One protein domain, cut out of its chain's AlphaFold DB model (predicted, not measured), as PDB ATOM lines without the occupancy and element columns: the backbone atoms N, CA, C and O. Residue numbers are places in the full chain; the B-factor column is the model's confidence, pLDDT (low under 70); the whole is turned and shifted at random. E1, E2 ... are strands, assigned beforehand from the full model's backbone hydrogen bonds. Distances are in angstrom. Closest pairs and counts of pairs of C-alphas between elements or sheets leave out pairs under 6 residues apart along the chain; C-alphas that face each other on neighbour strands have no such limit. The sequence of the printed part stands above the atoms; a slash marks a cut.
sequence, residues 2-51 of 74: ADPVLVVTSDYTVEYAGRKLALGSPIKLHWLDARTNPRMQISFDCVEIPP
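AT A GLANCE: This is residues 2 to 51 of the 74 residues of an uncharacterized protein of Mycolicibacterium rhodesiae JS60 (UniProt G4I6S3). A small twisted sheet of four strands, E1 E2 E3 E6, makes one part, and a two-stranded hairpin, E4 and E5, reaches away from it as an arm that makes much of the length. The two parts are joined where the chain leaves E3 for E4 and where E5 runs on into E6. The 50 printed residues hold six named strands, E1 to E6 in chain order, and no named helix: the class is all strand. The sheets, E1 - E2 - E3 - E6 and E4 - E5, are both antiparallel. The whole is loose, with a radius of gyration of the C-alphas of 13.3 A, and elongated, spanning 45 by 27 by 16 A.

IN THESE COORDINATES: In the larger sheet, E1 is residues 6 to 8, beginning at C-alpha 6 (159.781, 200.792, 141.467), E2 is 13 to 16, E3 is 19 to 23 and 12.8 A long, and E6 is 46 to 48, ending at C-alpha 48 (154.988, 203.187, 127.336). E4, residues 28 to 33, is 15.6 A long; E5, residues 39 to 43, is 13.1 A.

HOW THE PARTS SIT: E1, E2 and E3 form a meander, each strand the antiparallel neighbour of the one before. N 15 and O 7 are 2.9 A apart, and N 14 and O 21 2.8 A. Edge strand E6 is antiparallel to E3 at 123 degrees, with N 22 and O 47 2.8 A apart. From edge to edge the strands' lines turn by 90 degrees. In the hairpin E4 and E5, at 155 degrees, N 30 and O 41 are 2.8 A apart. E4 is apart from E3, and E5 from E6. E5 runs on into E6 across a break of 2 residues, at 31 degrees.

THE WHOLE: The C-alphas farthest apart, those of Arg 35 and Pro 51, are 45.5 A apart. The printed part has no cut, and its five links are tight. The mean pLDDT of the printed part is 82.4; residues 2 to 4 and residue 34 are under 70.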
ATOM      1  N   ALA A   2     172.388 201.701 143.889       57.56
ATOM      2  CA  ALA A   2     171.117 201.677 144.611       57.56
ATOM      3  C   ALA A   2     170.172 200.705 143.900       57.56
ATOM      4  O   ALA A   2     170.125 200.709 142.667       57.56
ATOM      5  N   ASP A   3     169.468 199.870 144.659       63.47
ATOM      6  CA  ASP A   3     168.466 198.972 144.097       63.47
ATOM      7  C   ASP A   3     167.423 199.788 143.317       63.47
ATOM      8  O   ASP A   3     167.034 200.873 143.764       63.47
ATOM      9  N   PRO A   4     166.990 199.326 142.131       65.81
ATOM     10  CA  PRO A   4     166.025 200.063 141.336       65.81
ATOM     11  C   PRO A   4     164.694 200.129 142.091       65.81
ATOM     12  O   PRO A   4     164.001 199.126 142.257       65.81
ATOM     13  N   VAL A   5     164.342 201.327 142.558       76.44
ATOM     14  CA  VAL A   5     163.060 201.580 143.216       76.44
ATOM     15  C   VAL A   5     161.982 201.643 142.144       76.44
ATOM     16  O   VAL A   5     162.048 202.469 141.233       76.44
ATOM     17  N   LEU A   6     160.999 200.757 142.260       77.75
ATOM     18  CA  LEU A   6     159.781 200.792 141.467       77.75
ATOM     19  C   LEU A   6     158.679 201.430 142.313       77.75
ATOM     20  O   LEU A   6     158.382 200.945 143.406       77.75
ATOM     21  N   VAL A   7     158.082 202.510 141.812       82.00
ATOM     22  CA  VAL A   7     156.991 203.219 142.494       82.00
ATOM     23  C   VAL A   7     155.725 203.082 141.665       82.00
ATOM     24  O   VAL A   7     155.716 203.449 140.494       82.00
ATOM     25  N   VAL A   8     154.662 202.559 142.276       79.88
ATOM     26  CA  VAL A   8     153.318 202.533 141.685       79.88
ATOM     27  C   VAL A   8     152.499 203.640 142.334       79.88
ATOM     28  O   VAL A   8     152.304 203.641 143.550       79.88
ATOM     29  N   THR A   9     152.044 204.593 141.534       79.25
ATOM     30  CA  THR A   9     151.278 205.751 142.000       79.25
ATOM     31  C   THR A   9     149.772 205.516 141.879       79.25
ATOM     32  O   THR A   9     149.299 204.629 141.166       79.25
ATOM     33  N   SER A  10     148.985 206.318 142.601       77.06
ATOM     34  CA  SER A  10     147.517 206.214 142.636       77.06
ATOM     35  C   SER A  10     146.832 206.536 141.302       77.06
ATOM     36  O   SER A  10     145.665 206.198 141.124       77.06
ATOM     37  N   ASP A  11     147.548 207.163 140.366       80.50
ATOM     38  CA  ASP A  11     147.099 207.471 139.006       80.50
ATOM     39  C   ASP A  11     147.340 206.315 138.013       80.50
ATOM     40  O   ASP A  11     147.256 206.522 136.806       80.50
ATOM     41  N   TYR A  12     147.619 205.099 138.504       78.00
ATOM     42  CA  TYR A  12     147.935 203.918 137.691       78.00
ATOM     43  C   TYR A  12     149.182 204.099 136.811       78.00
ATOM     44  O   TYR A  12     149.277 203.527 135.721       78.00
ATOM     45  N   THR A  13     150.161 204.871 137.284       84.56
ATOM     46  CA  THR A  13     151.458 204.993 136.618       84.56
ATOM     47  C   THR A  13     152.577 204.350 137.430       84.56
ATOM     48  O   THR A  13     152.448 204.079 138.625       84.56
ATOM     49  N   VAL A  14     153.645 203.985 136.728       86.31
ATOM     50  CA  VAL A  14     154.798 203.275 137.271       86.31
ATOM     51  C   VAL A  14     156.040 204.082 136.949       86.31
ATOM     52  O   VAL A  14     156.340 204.331 135.782       86.31
ATOM     53  N   GLU A  15     156.773 204.476 137.981       86.50
ATOM     54  CA  GLU A  15     158.080 205.099 137.823       86.50
ATOM     55  C   GLU A  15     159.173 204.047 137.978       86.50
ATOM     56  O   GLU A  15     159.276 203.365 139.001       86.50
ATOM     57  N   TYR A  16     159.994 203.917 136.938       84.06
ATOM     58  CA  TYR A  16     161.126 203.002 136.918       84.06
ATOM     59  C   TYR A  16     162.328 203.677 136.259       84.06
ATOM     60  O   TYR A  16     162.260 204.101 135.105       84.06
ATOM     61  N   ALA A  17     163.433 203.796 137.002       82.56
ATOM     62  CA  ALA A  17     164.680 204.408 136.530       82.56
ATOM     63  C   ALA A  17     164.490 205.802 135.878       82.56
ATOM     64  O   ALA A  17     165.119 206.121 134.870       82.56
ATOM     65  N   GLY A  18     163.592 206.625 136.435       79.50
ATOM     66  CA  GLY A  18     163.288 207.971 135.931       79.50
ATOM     67  C   GLY A  18     162.366 208.017 134.705       79.50
ATOM     68  O   GLY A  18     162.178 209.087 134.132       79.50
ATOM     69  N   ARG A  19     161.791 206.883 134.285       82.50
ATOM     70  CA  ARG A  19     160.776 206.814 133.226       82.50
ATOM     71  C   ARG A  19     159.394 206.596 133.826       82.50
ATOM     72  O   ARG A  19     159.236 205.736 134.691       82.50
ATOM     73  N   LYS A  20     158.410 207.340 133.317       85.31
ATOM     74  CA  LYS A  20     156.994 207.170 133.648       85.31
ATOM     75  C   LYS A  20     156.350 206.212 132.643       85.31
ATOM     76  O   LYS A  20     156.348 206.478 131.443       85.31
ATOM     77  N   LEU A  21     155.837 205.094 133.137       89.00
ATOM     78  CA  LEU A  21     155.115 204.068 132.387       89.00
ATOM     79  C   LEU A  21     153.660 204.031 132.866       89.00
ATOM     80  O   LEU A  21     153.364 204.430 133.991       89.00
ATOM     81  N   ALA A  22     152.741 203.555 132.034       87.56
ATOM     82  CA  ALA A  22     151.369 203.271 132.444       87.56
ATOM     83  C   ALA A  22     151.240 201.808 132.876       87.56
ATOM     84  O   ALA A  22     151.893 200.930 132.309       87.56
ATOM     85  N   LEU A  23     150.358 201.533 133.836       89.38
ATOM     86  CA  LEU A  23     149.899 200.171 134.104       89.38
ATOM     87  C   LEU A  23     149.087 199.661 132.907       89.38
ATOM     88  O   LEU A  23     148.017 200.180 132.596       89.38
ATOM     89  N   GLY A  24     149.605 198.635 132.238       87.19
ATOM     90  CA  GLY A  24     148.943 197.942 131.132       87.19
ATOM     91  C   GLY A  24     147.963 196.868 131.587       87.19
ATOM     92  O   GLY A  24     146.996 196.575 130.888       87.19
ATOM     93  N   SER A  25     148.188 196.294 132.771       88.50
ATOM     94  CA  SER A  25     147.303 195.298 133.365       88.50
ATOM     95  C   SER A  25     146.968 195.645 134.814       88.50
ATOM     96  O   SER A  25     147.765 196.295 135.491       88.50
ATOM     97  N   PRO A  26     145.847 195.139 135.354       86.88
ATOM     98  CA  PRO A  26     145.604 195.164 136.790       86.88
ATOM     99  C   PRO A  26     146.749 194.504 137.566       86.88
ATOM    100  O   PRO A  26     147.379 193.560 137.077       86.88
ATOM    101  N   ILE A  27     146.981 194.977 138.791       87.94
ATOM    102  CA  ILE A  27     147.976 194.401 139.698       87.94
ATOM    103  C   ILE A  27     147.520 193.001 140.112       87.94
ATOM    104  O   ILE A  27     146.424 192.830 140.648       87.94
ATOM    105  N   LYS A  28     148.371 192.001 139.884       90.00
ATOM    106  CA  LYS A  28     148.145 190.619 140.316       90.00
ATOM    107  C   LYS A  28     149.046 190.301 141.502       90.00
ATOM    108  O   LYS A  28     150.250 190.556 141.458       90.00
ATOM    109  N   LEU A  29     148.449 189.736 142.547       89.94
ATOM    110  CA  LEU A  29     149.141 189.276 143.747       89.94
ATOM    111  C   LEU A  29     149.238 187.753 143.712       89.94
ATOM    112  O   LEU A  29     148.228 187.053 143.668       89.94
ATOM    113  N   HIS A  30     150.462 187.249 143.745       89.75
ATOM    114  CA  HIS A  30     150.775 185.832 143.765       89.75
ATOM    115  C   HIS A  30     151.353 185.473 145.125       89.75
ATOM    116  O   HIS A  30     152.398 185.979 145.532       89.75
ATOM    117  N   TRP A  31     150.667 184.586 145.835       87.56
ATOM    118  CA  TRP A  31     151.178 184.039 147.080       87.56
ATOM    119  C   TRP A  31     152.148 182.900 146.756       87.56
ATOM    120  O   TRP A  31     151.734 181.884 146.203       87.56
ATOM    121  N   LEU A  32     153.438 183.088 147.036       84.69
ATOM    122  CA  LEU A  32     154.490 182.137 146.656       84.69
ATOM    123  C   LEU A  32     154.714 181.052 147.710       84.69
ATOM    124  O   LEU A  32     154.990 179.910 147.362       84.69
ATOM    125  N   ASP A  33     154.601 181.397 148.991       79.94
ATOM    126  CA  ASP A  33     154.756 180.443 150.086       79.94
ATOM    127  C   ASP A  33     153.945 180.914 151.295       79.94
ATOM    128  O   ASP A  33     153.929 182.099 151.617       79.94
ATOM    129  N   ALA A  34     153.224 180.002 151.943       67.06
ATOM    130  CA  ALA A  34     152.331 180.299 153.062       67.06
ATOM    131  C   ALA A  34     152.823 179.745 154.401       67.06
ATOM    132  O   ALA A  34     152.244 180.082 155.430       67.06
ATOM    133  N   ARG A  35     153.837 178.869 154.412       76.00
ATOM    134  CA  ARG A  35     154.100 178.031 155.593       76.00
ATOM    135  C   ARG A  35     155.320 178.439 156.401       76.00
ATOM    136  O   ARG A  35     155.255 178.391 157.622       76.00
ATOM    137  N   THR A  36     156.420 178.812 155.759       76.12
ATOM    138  CA  THR A  36     157.699 179.040 156.465       76.12
ATOM    139  C   THR A  36     158.261 180.435 156.247       76.12
ATOM    140  O   THR A  36     158.923 180.966 157.133       76.12
ATOM    141  N   ASN A  37     157.980 181.057 155.103       81.62
ATOM    142  CA  ASN A  37     158.375 182.431 154.837       81.62
ATOM    143  C   ASN A  37     157.348 183.071 153.893       81.62
ATOM    144  O   ASN A  37     157.415 182.806 152.692       81.62
ATOM    145  N   PRO A  38     156.368 183.841 154.406       80.31
ATOM    146  CA  PRO A  38     155.312 184.396 153.576       80.31
ATOM    147  C   PRO A  38     155.921 185.305 152.513       80.31
ATOM    148  O   PRO A  38     156.421 186.391 152.801       80.31
ATOM    149  N   ARG A  39     155.907 184.829 151.269       86.56
ATOM    150  CA  ARG A  39     156.415 185.563 150.113       86.56
ATOM    151  C   ARG A  39     155.250 185.909 149.216       86.56
ATOM    152  O   ARG A  39     154.466 185.043 148.831       86.56
ATOM    153  N   MET A  40     155.173 187.182 148.867       85.06
ATOM    154  CA  MET A  40     154.183 187.707 147.948       85.06
ATOM    155  C   MET A  40     154.913 188.271 146.739       85.06
ATOM    156  O   MET A  40     155.842 189.065 146.875       85.06
ATOM    157  N   GLN A  41     154.500 187.833 145.561       88.94
ATOM    158  CA  GLN A  41     154.955 188.364 144.292       88.94
ATOM    159  C   GLN A  41     153.869 189.262 143.719       88.94
ATOM    160  O   GLN A  41     152.691 188.913 143.703       88.94
ATOM    161  N   ILE A  42     154.288 190.425 143.240       87.56
ATOM    162  CA  ILE A  42     153.428 191.386 142.563       87.56
ATOM    163  C   ILE A  42     153.810 191.354 141.086       87.56
ATOM    164  O   ILE A  42     154.992 191.451 140.759       87.56
ATOM    165  N   SER A  43     152.831 191.191 140.200       90.50
ATOM    166  CA  SER A  43     153.057 191.205 138.752       90.50
ATOM    167  C   SER A  43     152.025 192.065 138.040       90.50
ATOM    168  O   SER A  43     150.835 192.007 138.360       90.50
ATOM    169  N   PHE A  44     152.487 192.835 137.066       90.75
ATOM    170  CA  PHE A  44     151.675 193.675 136.199       90.75
ATOM    171  C   PHE A  44     152.461 193.981 134.924       90.75
ATOM    172  O   PHE A  44     153.694 193.965 134.931       90.75
ATOM    173  N   ASP A  45     151.740 194.280 133.852       90.50
ATOM    174  CA  ASP A  45     152.321 194.727 132.595       90.50
ATOM    175  C   ASP A  45     152.468 196.254 132.608       90.50
ATOM    176  O   ASP A  45     151.615 196.965 133.148       90.50
ATOM    177  N   CYS A  46     153.533 196.765 131.989       89.56
ATOM    178  CA  CYS A  46     153.757 198.196 131.792       89.56
ATOM    179  C   CYS A  46     153.636 198.551 130.308       89.56
ATOM    180  O   CYS A  46     154.115 197.814 129.449       89.56
ATOM    181  N   VAL A  47     153.049 199.709 130.017       88.75
ATOM    182  CA  VAL A  47     152.942 200.268 128.665       88.75
ATOM    183  C   VAL A  47     153.656 201.611 128.630       88.75
ATOM    184  O   VAL A  47     153.573 202.401 129.572       88.75
ATOM    185  N   GLU A  48     154.376 201.879 127.545       87.25
ATOM    186  CA  GLU A  48     154.988 203.187 127.336       87.25
ATOM    187  C   GLU A  48     153.901 204.238 127.109       87.25
ATOM    188  O   GLU A  48     153.056 204.104 126.221       87.25
ATOM    189  N   ILE A  49     153.919 205.292 127.926       80.81
ATOM    190  CA  ILE A  49     153.055 206.445 127.697       80.81
ATOM    191  C   ILE A  49     153.651 207.187 126.498       80.81
ATOM    192  O   ILE A  49     154.821 207.581 126.567       80.81
ATOM    193  N   PRO A  50     152.900 207.366 125.395       76.94
ATOM    194  CA  PRO A  50     153.396 208.148 124.279       76.94
ATOM    195  C   PRO A  50     153.751 209.548 124.790       76.94
ATOM    196  O   PRO A  50     153.011 210.092 125.616       76.94
ATOM    197  N   PRO A  51     154.875 210.134 124.340       70.00
ATOM    198  CA  PRO A  51     155.249 211.474 124.762       70.00
ATOM    199  C   PRO A  51     154.073 212.408 124.490       70.00
ATOM    200  O   PRO A  51     153.512 212.381 123.390       70.00
TER     201      PRO A  51